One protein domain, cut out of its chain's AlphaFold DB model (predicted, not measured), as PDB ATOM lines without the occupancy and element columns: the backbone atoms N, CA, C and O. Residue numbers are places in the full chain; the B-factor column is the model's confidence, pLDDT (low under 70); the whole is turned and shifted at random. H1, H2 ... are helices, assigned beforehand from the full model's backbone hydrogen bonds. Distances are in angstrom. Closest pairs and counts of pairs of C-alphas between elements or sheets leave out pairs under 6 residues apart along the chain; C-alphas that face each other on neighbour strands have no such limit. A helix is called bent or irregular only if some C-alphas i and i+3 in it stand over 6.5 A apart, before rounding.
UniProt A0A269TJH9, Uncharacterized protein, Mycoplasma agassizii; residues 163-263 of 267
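Overview. This is residues 163 to 263 of the 267 residues of an uncharacterized protein of Mycoplasma agassizii (UniProt A0A269TJH9). Three long helices, H3, H4 and H5, stand side by side as an up-and-down bundle, triangular in section, and two short helices, H1 and H2, pack on the side of H5 that is turned away from H3 and H4. From H2 an unnamed stretch, residues 180 to 192, runs lengthwise to the far end of the bundle, where H3 begins. The printed part has 101 residues with five named helices, in the order H1, H2, H3, H4, H5, and no named strand; the class is all helix. The whole is compact, with a radius of gyration of the C-alphas of 13.7 A, and spans 39 by 27 by 22 A.

Along the chain. The longest helix is H4, residues 215 to 236, 31.9 A from its first C-alpha at (21.034, 31.343, -6.549) to its last. It is irregular: C-alphas 216 and 219 are 7.3 A apart. Before it comes H3, residues 193 to 212, 28.5 A long, and after it H5, residues 242 to 261, 28.1 A long, which ends with C-alpha 261 at (19.933, 19.609, 1.769). The two short helices are H1, residues 163 to 169, 9.7 A long from C-alpha 163 at (25.169, 25.427, 11.242), and H2, residues 175 to 179, 6.5 A long.

Arrangement. H4 and H3 form a helical hairpin and touch at a shallow tilt of 13 degrees, opposite ways; their closest C-alphas, those of Ile 206 and Ile 222, are 6.1 A apart. H4 and H5 form a second helical hairpin, at a shallow tilt of 22 degrees, opposite ways. There residues 226 to 234 of H4 touch residues 245 to 253 of H5, the closest C-alphas being those of Gln 230 and Leu 249, 6.9 A apart. H3 touches H5 with residues 199 to 206 alone, at a shallow tilt of 29 degrees, the same way; the closest C-alphas, of Glu 203 and Ile 256, are 6.9 A apart. H5 is the hub, touching the 4 other helices. H1 touches it at a steep tilt of 55 degrees, opposite ways, with the C-alphas of Ser 169 and Lys 250 closest at 4.9 A. H2 touches residues 258 to 261 of H5, with the C-alphas of Leu 178 and Ile 258 closest at 6.8 A. H1 and H2 are apart, and both are apart from H3 and H4. In H1, H2, H3 and H5 every O i to N i+4 pair is within hydrogen-bond range; in H4 16 of 18 are.

Size, cuts and confidence. The two C-alphas farthest apart, those of Arg 190 and Asp 216, are 39.7 A apart. The printed part has no cut. The link from H2 to H3 is long, with 13 residues; the other three are tight. The mean pLDDT of the printed part is 78.7, and 19 residues are under 70, among them residues 182 to 192.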
ATOM      1  N   ASN A 163      24.500  26.316  10.282       87.94
ATOM      2  CA  ASN A 163      25.169  25.427  11.242       87.94
ATOM      3  C   ASN A 163      24.499  25.497  12.617       87.94
ATOM      4  O   ASN A 163      24.347  24.484  13.301       87.94
ATOM      5  N   GLU A 164      24.020  26.680  13.000       89.25
ATOM      6  CA  GLU A 164      23.183  26.851  14.184       89.25
ATOM      7  C   GLU A 164      21.908  25.987  14.121       89.25
ATOM      8  O   GLU A 164      21.540  25.327  15.099       89.25
ATOM      9  N   LEU A 165      21.248  25.943  12.957       89.94
ATOM     10  CA  LEU A 165      20.010  25.184  12.746       89.94
ATOM     11  C   LEU A 165      20.257  23.672  12.712       89.94
ATOM     12  O   LEU A 165      19.447  22.917  13.266       89.94
ATOM     13  N   PHE A 166      21.368  23.229  12.116       88.25
ATOM     14  CA  PHE A 166      21.808  21.833  12.141       88.25
ATOM     15  C   PHE A 166      22.105  21.381  13.577       88.25
ATOM     16  O   PHE A 166      21.513  20.403  14.045       88.25
ATOM     17  N   LYS A 167      22.877  22.169  14.339       88.94
ATOM     18  CA  LYS A 167      23.163  21.908  15.760       88.94
ATOM     19  C   LYS A 167      21.891  21.849  16.605       88.94
ATOM     20  O   LYS A 167      21.704  20.916  17.386       88.94
ATOM     21  N   PHE A 168      20.979  22.807  16.431       88.44
ATOM     22  CA  PHE A 168      19.688  22.805  17.125       88.44
ATOM     23  C   PHE A 168      18.884  21.525  16.834       88.44
ATOM     24  O   PHE A 168      18.260  20.954  17.737       88.44
ATOM     25  N   SER A 169      18.940  21.053  15.587       87.44
ATOM     26  CA  SER A 169      18.194  19.905  15.065       87.44
ATOM     27  C   SER A 169      18.849  18.542  15.334       87.44
ATOM     28  O   SER A 169      18.249  17.521  14.996       87.44
ATOM     29  N   ASN A 170      20.019  18.504  15.990       86.06
ATOM     30  CA  ASN A 170      20.878  17.314  16.107       86.06
ATOM     31  C   ASN A 170      21.187  16.683  14.739       86.06
ATOM     32  O   ASN A 170      20.992  15.483  14.546       86.06
ATOM     33  N   LEU A 171      21.600  17.509  13.785       84.88
ATOM     34  CA  LEU A 171      22.081  17.068  12.483       84.88
ATOM     35  C   LEU A 171      23.596  17.288  12.373       84.88
ATOM     36  O   LEU A 171      24.106  18.215  13.008       84.88
ATOM     37  N   PRO A 172      24.300  16.453  11.588       81.62
ATOM     38  CA  PRO A 172      25.708  16.668  11.293       81.62
ATOM     39  C   PRO A 172      25.912  17.958  10.488       81.62
ATOM     40  O   PRO A 172      25.016  18.415   9.780       81.62
ATOM     41  N   ASN A 173      27.107  18.538  10.601       74.56
ATOM     42  CA  ASN A 173      27.502  19.753   9.881       74.56
ATOM     43  C   ASN A 173      28.297  19.438   8.598       74.56
ATOM     44  O   ASN A 173      29.031  20.291   8.106       74.56
ATOM     45  N   SER A 174      28.173  18.225   8.056       73.94
ATOM     46  CA  SER A 174      28.784  17.837   6.785       73.94
ATOM     47  C   SER A 174      27.714  17.333   5.819       73.94
ATOM     48  O   SER A 174      26.807  16.600   6.211       73.94
ATOM     49  N   THR A 175      27.793  17.740   4.549       68.44
ATOM     50  CA  THR A 175      26.794  17.373   3.531       68.44
ATOM     51  C   THR A 175      26.748  15.862   3.301       68.44
ATOM     52  O   THR A 175      25.663  15.308   3.149       68.44
ATOM     53  N   ASN A 176      27.902  15.191   3.350       66.94
ATOM     54  CA  ASN A 176      28.010  13.750   3.115       66.94
ATOM     55  C   ASN A 176      27.319  12.937   4.217       66.94
ATOM     56  O   ASN A 176      26.473  12.104   3.908       66.94
ATOM     57  N   GLU A 177      27.575  13.244   5.492       69.81
ATOM     58  CA  GLU A 177      26.885  12.578   6.608       69.81
ATOM     59  C   GLU A 177      25.389  12.913   6.622       69.81
ATOM     60  O   GLU A 177      24.576  12.129   7.103       69.81
ATOM     61  N   LEU A 178      24.989  14.079   6.095       71.06
ATOM     62  CA  LEU A 178      23.590  14.498   6.069       71.06
ATOM     63  C   LEU A 178      22.740  13.709   5.063       71.06
ATOM     64  O   LEU A 178      21.548  13.517   5.310       71.06
ATOM     65  N   LEU A 179      23.338  13.266   3.953       66.81
ATOM     66  CA  LEU A 179      22.670  12.450   2.931       66.81
ATOM     67  C   LEU A 179      22.323  11.046   3.449       66.81
ATOM     68  O   LEU A 179      21.353  10.447   2.986       66.81
ATOM     69  N   GLU A 180      23.056  10.556   4.448       71.00
ATOM     70  CA  GLU A 180      22.793   9.280   5.123       71.00
ATOM     71  C   GLU A 180      21.664   9.388   6.166       71.00
ATOM     72  O   GLU A 180      21.090   8.384   6.603       71.00
ATOM     73  N   VAL A 181      21.288  10.611   6.561       72.50
ATOM     74  CA  VAL A 181      20.224  10.829   7.541       72.50
ATOM     75  C   VAL A 181      18.859  10.758   6.871       72.50
ATOM     76  O   VAL A 181      18.438  11.653   6.141       72.50
ATOM     77  N   THR A 182      18.082   9.739   7.221       67.06
ATOM     78  CA  THR A 182      16.678   9.670   6.812       67.06
ATOM     79  C   THR A 182      15.783  10.555   7.696       67.06
ATOM     80  O   THR A 182      16.040  10.723   8.898       67.06
ATOM     81  N   PRO A 183      14.710  11.150   7.133       65.94
ATOM     82  CA  PRO A 183      13.704  11.852   7.924       65.94
ATOM     83  C   PRO A 183      13.133  10.926   9.000       65.94
ATOM     84  O   PRO A 183      12.909   9.741   8.747       65.94
ATOM     85  N   GLY A 184      12.849  11.465  10.187       60.22
ATOM     86  CA  GLY A 184      12.294  10.658  11.271       60.22
ATOM     87  C   GLY A 184      10.984   9.990  10.841       60.22
ATOM     88  O   GLY A 184      10.153  10.602  10.160       60.22
ATOM     89  N   SER A 185      10.779   8.729  11.242       53.91
ATOM     90  CA  SER A 185       9.521   8.023  10.990       53.91
ATOM     91  C   SER A 185       8.341   8.878  11.471       53.91
ATOM     92  O   SER A 185       8.433   9.576  12.485       53.91
ATOM     93  N   LYS A 186       7.240   8.887  10.698       53.69
ATOM     94  CA  LYS A 186       6.038   9.700  10.960       53.69
ATOM     95  C   LYS A 186       5.696   9.634  12.450       53.69
ATOM     96  O   LYS A 186       5.150   8.630  12.901       53.69
ATOM     97  N   HIS A 187       5.973  10.700  13.206       49.16
ATOM     98  CA  HIS A 187       5.521  10.778  14.590       49.16
ATOM     99  C   HIS A 187       4.001  10.568  14.599       49.16
ATOM    100  O   HIS A 187       3.251  11.442  14.160       49.16
ATOM    101  N   LYS A 188       3.550   9.415  15.114       47.12
ATOM    102  CA  LYS A 188       2.147   9.084  15.425       47.12
ATOM    103  C   LYS A 188       1.623   9.931  16.598       47.12
ATOM    104  O   LYS A 188       0.818   9.474  17.401       47.12
ATOM    105  N   ASN A 189       2.049  11.189  16.712       49.34
ATOM    106  CA  ASN A 189       1.389  12.126  17.600       49.34
ATOM    107  C   ASN A 189       0.068  12.505  16.933       49.34
ATOM    108  O   ASN A 189       0.029  13.324  16.017       49.34
ATOM    109  N   ARG A 190      -1.020  11.899  17.420       45.47
ATOM    110  CA  ARG A 190      -2.417  12.243  17.095       45.47
ATOM    111  C   ARG A 190      -2.712  13.750  17.283       45.47
ATOM    112  O   ARG A 190      -3.665  14.275  16.719       45.47
ATOM    113  N   GLY A 191      -1.845  14.471  18.001       50.19
ATOM    114  CA  GLY A 191      -1.848  15.921  18.171       50.19
ATOM    115  C   GLY A 191      -1.361  16.719  16.955       50.19
ATOM    116  O   GLY A 191      -0.190  17.085  16.852       50.19
ATOM    117  N   SER A 192      -2.338  17.118  16.143       65.19
ATOM    118  CA  SER A 192      -2.394  18.330  15.313       65.19
ATOM    119  C   SER A 192      -2.025  18.198  13.827       65.19
ATOM    120  O   SER A 192      -0.937  18.505  13.338       65.19
ATOM    121  N   VAL A 193      -3.073  17.905  13.059       72.19
ATOM    122  CA  VAL A 193      -3.203  18.231  11.632       72.19
ATOM    123  C   VAL A 193      -2.656  19.633  11.311       72.19
ATOM    124  O   VAL A 193      -2.040  19.827  10.267       72.19
ATOM    125  N   PHE A 194      -2.810  20.600  12.222       70.75
ATOM    126  CA  PHE A 194      -2.310  21.967  12.069       70.75
ATOM    127  C   PHE A 194      -0.785  22.076  11.969       70.75
ATOM    128  O   PHE A 194      -0.307  22.768  11.073       70.75
ATOM    129  N   ILE A 195      -0.009  21.386  12.815       77.75
ATOM    130  CA  ILE A 195       1.464  21.432  12.740       77.75
ATOM    131  C   ILE A 195       1.942  20.789  11.438       77.75
ATOM    132  O   ILE A 195       2.822  21.325  10.768       77.75
ATOM    133  N   ARG A 196       1.308  19.685  11.025       79.88
ATOM    134  CA  ARG A 196       1.608  19.045   9.738       79.88
ATOM    135  C   ARG A 196       1.249  19.940   8.550       79.88
ATOM    136  O   ARG A 196       2.036  20.043   7.616       79.88
ATOM    137  N   ARG A 197       0.099  20.620   8.580       81.88
ATOM    138  CA  ARG A 197      -0.278  21.614   7.558       81.88
ATOM    139  C   ARG A 197       0.717  22.774   7.512       81.88
ATOM    140  O   ARG A 197       1.080  23.202   6.421       81.88
ATOM    141  N   LEU A 198       1.175  23.252   8.671       80.81
ATOM    142  CA  LEU A 198       2.189  24.304   8.767       80.81
ATOM    143  C   LEU A 198       3.506  23.851   8.117       80.81
ATOM    144  O   LEU A 198       4.033  24.567   7.274       80.81
ATOM    145  N   GLN A 199       3.977  22.642   8.448       83.06
ATOM    146  CA  GLN A 199       5.158  22.021   7.839       83.06
ATOM    147  C   GLN A 199       5.024  21.930   6.311       83.06
ATOM    148  O   GLN A 199       5.857  22.478   5.596       83.06
ATOM    149  N   LEU A 200       3.950  21.314   5.806       84.69
ATOM    150  CA  LEU A 200       3.731  21.137   4.363       84.69
ATOM    151  C   LEU A 200       3.664  22.477   3.616       84.69
ATOM    152  O   LEU A 200       4.143  22.598   2.488       84.69
ATOM    153  N   ARG A 201       3.074  23.508   4.236       85.19
ATOM    154  CA  ARG A 201       3.025  24.855   3.656       85.19
ATOM    155  C   ARG A 201       4.422  25.462   3.548       85.19
ATOM    156  O   ARG A 201       4.721  26.064   2.519       85.19
ATOM    157  N   THR A 202       5.251  25.308   4.578       86.12
ATOM    158  CA  THR A 202       6.645  25.767   4.574       86.12
ATOM    159  C   THR A 202       7.466  25.024   3.528       86.12
ATOM    160  O   THR A 202       8.100  25.672   2.704       86.12
ATOM    161  N   GLU A 203       7.370  23.696   3.463       84.75
ATOM    162  CA  GLU A 203       8.049  22.879   2.444       84.75
ATOM    163  C   GLU A 203       7.664  23.314   1.023       84.75
ATOM    164  O   GLU A 203       8.531  23.563   0.188       84.75
ATOM    165  N   LYS A 204       6.365  23.522   0.756       87.94
ATOM    166  CA  LYS A 204       5.888  24.016  -0.547       87.94
ATOM    167  C   LYS A 204       6.452  25.398  -0.894       87.94
ATOM    168  O   LYS A 204       6.713  25.674  -2.062       87.94
ATOM    169  N   ARG A 205       6.604  26.291   0.089       88.19
ATOM    170  CA  ARG A 205       7.207  27.616  -0.132       88.19
ATOM    171  C   ARG A 205       8.703  27.519  -0.391       88.19
ATOM    172  O   ARG A 205       9.179  28.184  -1.301       88.19
ATOM    173  N   ILE A 206       9.411  26.660   0.332       88.62
ATOM    174  CA  ILE A 206      10.840  26.429   0.115       88.62
ATOM    175  C   ILE A 206      11.088  25.810  -1.266       88.62
ATOM    176  O   ILE A 206      11.948  26.299  -1.987       88.62
ATOM    177  N   GLY A 207      10.266  24.857  -1.713       84.88
ATOM    178  CA  GLY A 207      10.335  24.343  -3.090       84.88
ATOM    179  C   GLY A 207      10.125  25.426  -4.161       84.88
ATOM    180  O   GLY A 207      10.776  25.418  -5.204       84.88
ATOM    181  N   LYS A 208       9.266  26.422  -3.896       86.75
ATOM    182  CA  LYS A 208       9.136  27.603  -4.770       86.75
ATOM    183  C   LYS A 208      10.370  28.507  -4.737       86.75
ATOM    184  O   LYS A 208      10.716  29.063  -5.770       86.75
ATOM    185  N   ILE A 209      11.011  28.667  -3.580       86.06
ATOM    186  CA  ILE A 209      12.250  29.451  -3.450       86.06
ATOM    187  C   ILE A 209      13.362  28.775  -4.255       86.06
ATOM    188  O   ILE A 209      13.972  29.426  -5.093       86.06
ATOM    189  N   LEU A 210      13.540  27.464  -4.082       86.06
ATOM    190  CA  LEU A 210      14.536  26.671  -4.810       86.06
ATOM    191  C   LEU A 210      14.355  26.714  -6.337       86.06
ATOM    192  O   LEU A 210      15.337  26.621  -7.060       86.06
ATOM    193  N   SER A 211      13.122  26.864  -6.832       82.81
ATOM    194  CA  SER A 211      12.835  26.881  -8.277       82.81
ATOM    195  C   SER A 211      12.832  28.269  -8.917       82.81
ATOM    196  O   SER A 211      12.868  28.357 -10.140       82.81
ATOM    197  N   LYS A 212      12.721  29.352  -8.135       81.81
ATOM    198  CA  LYS A 212      12.476  30.703  -8.677       81.81
ATOM    199  C   LYS A 212      13.420  31.783  -8.176       81.81
ATOM    200  O   LYS A 212      13.485  32.842  -8.794       81.81
ATOM    201  N   ALA A 213      14.070  31.586  -7.032       77.44
ATOM    202  CA  ALA A 213      14.933  32.613  -6.473       77.44
ATOM    203  C   ALA A 213      16.311  32.595  -7.159       77.44
ATOM    204  O   ALA A 213      16.817  31.518  -7.478       77.44
ATOM    205  N   PRO A 214      16.941  33.768  -7.347       76.94
ATOM    206  CA  PRO A 214      18.347  33.861  -7.729       76.94
ATOM    207  C   PRO A 214      19.227  33.037  -6.778       76.94
ATOM    208  O   PRO A 214      19.004  33.078  -5.565       76.94
ATOM    209  N   GLN A 215      20.199  32.289  -7.314       76.38
ATOM    210  CA  GLN A 215      21.034  31.343  -6.549       76.38
ATOM    211  C   GLN A 215      21.706  31.994  -5.327       76.38
ATOM    212  O   GLN A 215      21.732  31.414  -4.243       76.38
ATOM    213  N   ASP A 216      22.149  33.242  -5.466       77.56
ATOM    214  CA  ASP A 216      22.752  34.073  -4.417       77.56
ATOM    215  C   ASP A 216      21.797  34.390  -3.249       77.56
ATOM    216  O   ASP A 216      22.236  34.658  -2.130       77.56
ATOM    217  N   LYS A 217      20.479  34.327  -3.475       83.31
ATOM    218  CA  LYS A 217      19.443  34.670  -2.482       83.31
ATOM    219  C   LYS A 217      18.726  33.460  -1.894       83.31
ATOM    220  O   LYS A 217      18.022  33.619  -0.894       83.31
ATOM    221  N   ILE A 218      18.913  32.262  -2.454       85.88
ATOM    222  CA  ILE A 218      18.230  31.034  -2.013       85.88
ATOM    223  C   ILE A 218      18.451  30.789  -0.518       85.88
ATOM    224  O   ILE A 218      17.480  30.689   0.237       85.88
ATOM    225  N   LYS A 219      19.713  30.755  -0.068       86.69
ATOM    226  CA  LYS A 219      20.068  30.491   1.339       86.69
ATOM    227  C   LYS A 219      19.378  31.476   2.294       86.69
ATOM    228  O   LYS A 219      18.797  31.061   3.295       86.69
ATOM    229  N   LEU A 220      19.361  32.767   1.958       86.94
ATOM    230  CA  LEU A 220      18.716  33.804   2.769       86.94
ATOM    231  C   LEU A 220      17.189  33.647   2.828       86.94
ATOM    232  O   LEU A 220      16.593  33.763   3.900       86.94
ATOM    233  N   GLU A 221      16.540  33.389   1.695       86.88
ATOM    234  CA  GLU A 221      15.082  33.237   1.642       86.88
ATOM    235  C   GLU A 221      14.611  31.958   2.347       86.88
ATOM    236  O   GLU A 221      13.602  31.983   3.055       86.88
ATOM    237  N   ILE A 222      15.377  30.866   2.257       89.19
ATOM    238  CA  ILE A 222      15.138  29.647   3.042       89.19
ATOM    239  C   ILE A 222      15.314  29.925   4.538       89.19
ATOM    240  O   ILE A 222      14.502  29.480   5.349       89.19
ATOM    241  N   TYR A 223      16.324  30.700   4.927       88.88
ATOM    242  CA  TYR A 223      16.544  31.062   6.326       88.88
ATOM    243  C   TYR A 223      15.364  31.870   6.906       88.88
ATOM    244  O   TYR A 223      14.875  31.577   8.002       88.88
ATOM    245  N   LYS A 224      14.822  32.825   6.132       86.12
ATOM    246  CA  LYS A 224      13.598  33.574   6.482       86.12
ATOM    247  C   LYS A 224      12.366  32.659   6.548       86.12
ATOM    248  O   LYS A 224      11.669  32.679   7.560       86.12
ATOM    249  N   GLU A 225      12.151  31.841   5.509       87.88
ATOM    250  CA  GLU A 225      11.465  30.533   5.526       87.88
ATOM    251  C   GLU A 225      11.235  29.868   6.893       87.88
ATOM    252  O   GLU A 225      10.144  29.768   7.466       87.88
ATOM    253  N   LEU A 226      12.352  29.360   7.409       89.88
ATOM    254  CA  LEU A 226      12.427  28.541   8.609       89.88
ATOM    255  C   LEU A 226      12.182  29.366   9.873       89.88
ATOM    256  O   LEU A 226      11.503  28.899  10.791       89.88
ATOM    257  N   SER A 227      12.663  30.611   9.903       86.94
ATOM    258  CA  SER A 227      12.389  31.556  10.990       86.94
ATOM    259  C   SER A 227      10.887  31.845  11.115       86.94
ATOM    260  O   SER A 227      10.316  31.788  12.206       86.94
ATOM    261  N   LYS A 228      10.192  32.071   9.991       82.81
ATOM    262  CA  LYS A 228       8.735  32.296   9.958       82.81
ATOM    263  C   LYS A 228       7.959  31.077  10.446       82.81
ATOM    264  O   LYS A 228       6.965  31.220  11.165       82.81
ATOM    265  N   TRP A 229       8.400  29.881  10.067       85.31
ATOM    266  CA  TRP A 229       7.801  28.631  10.526       85.31
ATOM    267  C   TRP A 229       7.976  28.427  12.042       85.31
ATOM    268  O   TRP A 229       6.987  28.164  12.733       85.31
ATOM    269  N   GLN A 230       9.190  28.639  12.573       86.25
ATOM    270  CA  GLN A 230       9.498  28.608  14.012       86.25
ATOM    271  C   GLN A 230       8.571  29.555  14.782       86.25
ATOM    272  O   GLN A 230       7.927  29.149  15.754       86.25
ATOM    273  N   TYR A 231       8.459  30.794  14.303       78.75
ATOM    274  CA  TYR A 231       7.620  31.826  14.897       78.75
ATOM    275  C   TYR A 231       6.141  31.427  14.897       78.75
ATOM    276  O   TYR A 231       5.476  31.477  15.933       78.75
ATOM    277  N   SER A 232       5.640  30.936  13.759       76.19
ATOM    278  CA  SER A 232       4.251  30.493  13.609       76.19
ATOM    279  C   SER A 232       3.907  29.346  14.559       76.19
ATOM    280  O   SER A 232       2.835  29.337  15.156       76.19
ATOM    281  N   LEU A 233       4.814  28.386  14.750       77.75
ATOM    282  CA  LEU A 233       4.613  27.293  15.701       77.75
ATOM    283  C   LEU A 233       4.649  27.797  17.151       77.75
ATOM    284  O   LEU A 233       3.920  27.306  18.019       77.75
ATOM    285  N   TRP A 234       5.476  28.805  17.430       74.38
ATOM    286  CA  TRP A 234       5.568  29.382  18.762       74.38
ATOM    287  C   TRP A 234       4.322  30.177  19.154       74.38
ATOM    288  O   TRP A 234       3.882  30.041  20.299       74.38
ATOM    289  N   ILE A 235       3.732  30.912  18.207       67.19
ATOM    290  CA  ILE A 235       2.529  31.732  18.403       67.19
ATOM    291  C   ILE A 235       1.247  30.922  18.352       67.19
ATOM    292  O   ILE A 235       0.437  31.039  19.262       67.19
ATOM    293  N   ASN A 236       1.063  30.080  17.333       65.94
ATOM    294  CA  ASN A 236      -0.224  29.418  17.098       65.94
ATOM    295  C   ASN A 236      -0.555  28.344  18.147       65.94
ATOM    296  O   ASN A 236      -1.678  27.858  18.196       65.94
ATOM    297  N   PHE A 237       0.409  27.970  18.996       70.94
ATOM    298  CA  PHE A 237       0.231  26.946  20.030       70.94
ATOM    299  C   PHE A 237       0.670  27.442  21.415       70.94
ATOM    300  O   PHE A 237       1.554  26.845  22.036       70.94
ATOM    301  N   PRO A 238       0.122  28.553  21.924       65.44
ATOM    302  CA  PRO A 238       0.625  29.217  23.126       65.44
ATOM    303  C   PRO A 238       0.396  28.383  24.393       65.44
ATOM    304  O   PRO A 238       1.249  28.396  25.282       65.44
ATOM    305  N   MET A 239      -0.691  27.605  24.413       68.62
ATOM    306  CA  MET A 239      -1.076  26.688  25.493       68.62
ATOM    307  C   MET A 239      -0.337  25.341  25.451       68.62
ATOM    308  O   MET A 239      -0.475  24.525  26.357       68.62
ATOM    309  N   MET A 240       0.458  25.075  24.409       73.56
ATOM    310  CA  MET A 240       1.196  23.816  24.307       73.56
ATOM    311  C   MET A 240       2.388  23.799  25.269       73.56
ATOM    312  O   MET A 240       3.148  24.770  25.343       73.56
ATOM    313  N   ASN A 241       2.591  22.663  25.947       81.88
ATOM    314  CA  ASN A 241       3.722  22.444  26.847       81.88
ATOM    315  C   ASN A 241       5.052  22.824  26.167       81.88
ATOM    316  O   ASN A 241       5.323  22.437  25.027       81.88
ATOM    317  N   LYS A 242       5.898  23.578  26.883       81.19
ATOM    318  CA  LYS A 242       7.172  24.102  26.367       81.19
ATOM    319  C   LYS A 242       8.092  22.995  25.838       81.19
ATOM    320  O   LYS A 242       8.657  23.158  24.760       81.19
ATOM    321  N   ASN A 243       8.238  21.891  26.567       82.69
ATOM    322  CA  ASN A 243       9.143  20.799  26.200       82.69
ATOM    323  C   ASN A 243       8.618  20.048  24.976       82.69
ATOM    324  O   ASN A 243       9.378  19.761  24.053       82.69
ATOM    325  N   LEU A 244       7.302  19.820  24.915       81.69
ATOM    326  CA  LEU A 244       6.656  19.261  23.728       81.69
ATOM    327  C   LEU A 244       6.852  20.174  22.510       81.69
ATOM    328  O   LEU A 244       7.197  19.697  21.431       81.69
ATOM    329  N   LYS A 245       6.701  21.491  22.687       82.06
ATOM    330  CA  LYS A 245       6.922  22.481  21.629       82.06
ATOM    331  C   LYS A 245       8.353  22.451  21.106       82.06
ATOM    332  O   LYS A 245       8.544  22.420  19.896       82.06
ATOM    333  N   LEU A 246       9.340  22.418  22.000       84.25
ATOM    334  CA  LEU A 246      10.752  22.308  21.635       84.25
ATOM    335  C   LEU A 246      11.046  21.009  20.885       84.25
ATOM    336  O   LEU A 246      11.691  21.052  19.843       84.25
ATOM    337  N   LYS A 247      10.520  19.877  21.367       84.56
ATOM    338  CA  LYS A 247      10.669  18.577  20.706       84.56
ATOM    339  C   LYS A 247      10.113  18.613  19.284       84.56
ATOM    340  O   LYS A 247      10.811  18.241  18.351       84.56
ATOM    341  N   ILE A 248       8.891  19.121  19.109       84.75
ATOM    342  CA  ILE A 248       8.275  19.257  17.784       84.75
ATOM    343  C   ILE A 248       9.113  20.171  16.890       84.75
ATOM    344  O   ILE A 248       9.373  19.816  15.745       84.75
ATOM    345  N   LEU A 249       9.550  21.324  17.400       86.06
ATOM    346  CA  LEU A 249      10.323  22.287  16.620       86.06
ATOM    347  C   LEU A 249      11.640  21.673  16.142       86.06
ATOM    348  O   LEU A 249      11.959  21.765  14.964       86.06
ATOM    349  N   LYS A 250      12.342  20.970  17.032       88.12
ATOM    350  CA  LYS A 250      13.582  20.253  16.736       88.12
ATOM    351  C   LYS A 250      13.386  19.165  15.685       88.12
ATOM    352  O   LYS A 250      14.069  19.165  14.667       88.12
ATOM    353  N   THR A 251      12.417  18.273  15.888       84.56
ATOM    354  CA  THR A 251      12.162  17.168  14.954       84.56
ATOM    355  C   THR A 251      11.692  17.666  13.590       84.56
ATOM    356  O   THR A 251      12.109  17.145  12.564       84.56
ATOM    357  N   LYS A 252      10.833  18.687  13.551       86.75
ATOM    358  CA  LYS A 252      10.303  19.201  12.286       86.75
ATOM    359  C   LYS A 252      11.286  20.088  11.538       86.75
ATOM    360  O   LYS A 252      11.327  20.002  10.317       86.75
ATOM    361  N   MET A 253      12.117  20.854  12.243       88.56
ATOM    362  CA  MET A 253      13.245  21.548  11.623       88.56
ATOM    363  C   MET A 253      14.208  20.540  10.993       88.56
ATOM    364  O   MET A 253      14.560  20.696   9.830       88.56
ATOM    365  N   ARG A 254      14.538  19.456  11.714       87.88
ATOM    366  CA  ARG A 254      15.346  18.347  11.192       87.88
ATOM    367  C   ARG A 254      14.779  17.782   9.888       87.88
ATOM    368  O   ARG A 254      15.497  17.730   8.896       87.88
ATOM    369  N   ASP A 255      13.501  17.394   9.881       85.31
ATOM    370  CA  ASP A 255      12.844  16.819   8.697       85.31
ATOM    371  C   ASP A 255      12.906  17.765   7.485       85.31
ATOM    372  O   ASP A 255      13.126  17.320   6.358       85.31
ATOM    373  N   ILE A 256      12.694  19.066   7.714       86.50
ATOM    374  CA  ILE A 256      12.722  20.082   6.658       86.50
ATOM    375  C   ILE A 256      14.156  20.281   6.145       86.50
ATOM    376  O   ILE A 256      14.360  20.283   4.936       86.50
ATOM    377  N   LEU A 257      15.147  20.405   7.034       88.44
ATOM    378  CA  LEU A 257      16.551  20.616   6.660       88.44
ATOM    379  C   LEU A 257      17.106  19.455   5.830       88.44
ATOM    380  O   LEU A 257      17.701  19.713   4.790       88.44
ATOM    381  N   ILE A 258      16.850  18.200   6.222       83.88
ATOM    382  CA  ILE A 258      17.268  17.012   5.451       83.88
ATOM    383  C   ILE A 258      16.732  17.091   4.013       83.88
ATOM    384  O   ILE A 258      17.480  16.931   3.054       83.88
ATOM    385  N   ARG A 259      15.434  17.390   3.858       82.62
ATOM    386  CA  ARG A 259      14.773  17.471   2.543       82.62
ATOM    387  C   ARG A 259      15.286  18.612   1.671       82.62
ATOM    388  O   ARG A 259      15.194  18.526   0.454       82.62
ATOM    389  N   ILE A 260      15.742  19.707   2.273       84.44
ATOM    390  CA  ILE A 260      16.312  20.827   1.518       84.44
ATOM    391  C   ILE A 260      17.731  20.478   1.090       84.44
ATOM    392  O   ILE A 260      18.059  20.627  -0.083       84.44
ATOM    393  N   SER A 261      18.541  19.972   2.020       83.00
ATOM    394  CA  SER A 261      19.933  19.609   1.769       83.00
ATOM    395  C   SER A 261      20.095  18.493   0.739       83.00
ATOM    396  O   SER A 261      21.105  18.467   0.047       83.00
ATOM    397  N   SER A 262      19.097  17.617   0.570       78.50
ATOM    398  CA  SER A 262      19.096  16.620  -0.509       78.50
ATOM    399  C   SER A 262      18.933  17.222  -1.912       78.50
ATOM    400  O   SER A 262      19.112  16.516  -2.898       78.50
ATOM    401  N   VAL A 263      18.530  18.492  -2.020       78.31
ATOM    402  CA  VAL A 263      18.288  19.189  -3.297       78.31
ATOM    403  C   VAL A 263      19.252  20.361  -3.495       78.31
ATOM    404  O   VAL A 263      19.596  20.692  -4.626       78.31
TER     405      VAL A 263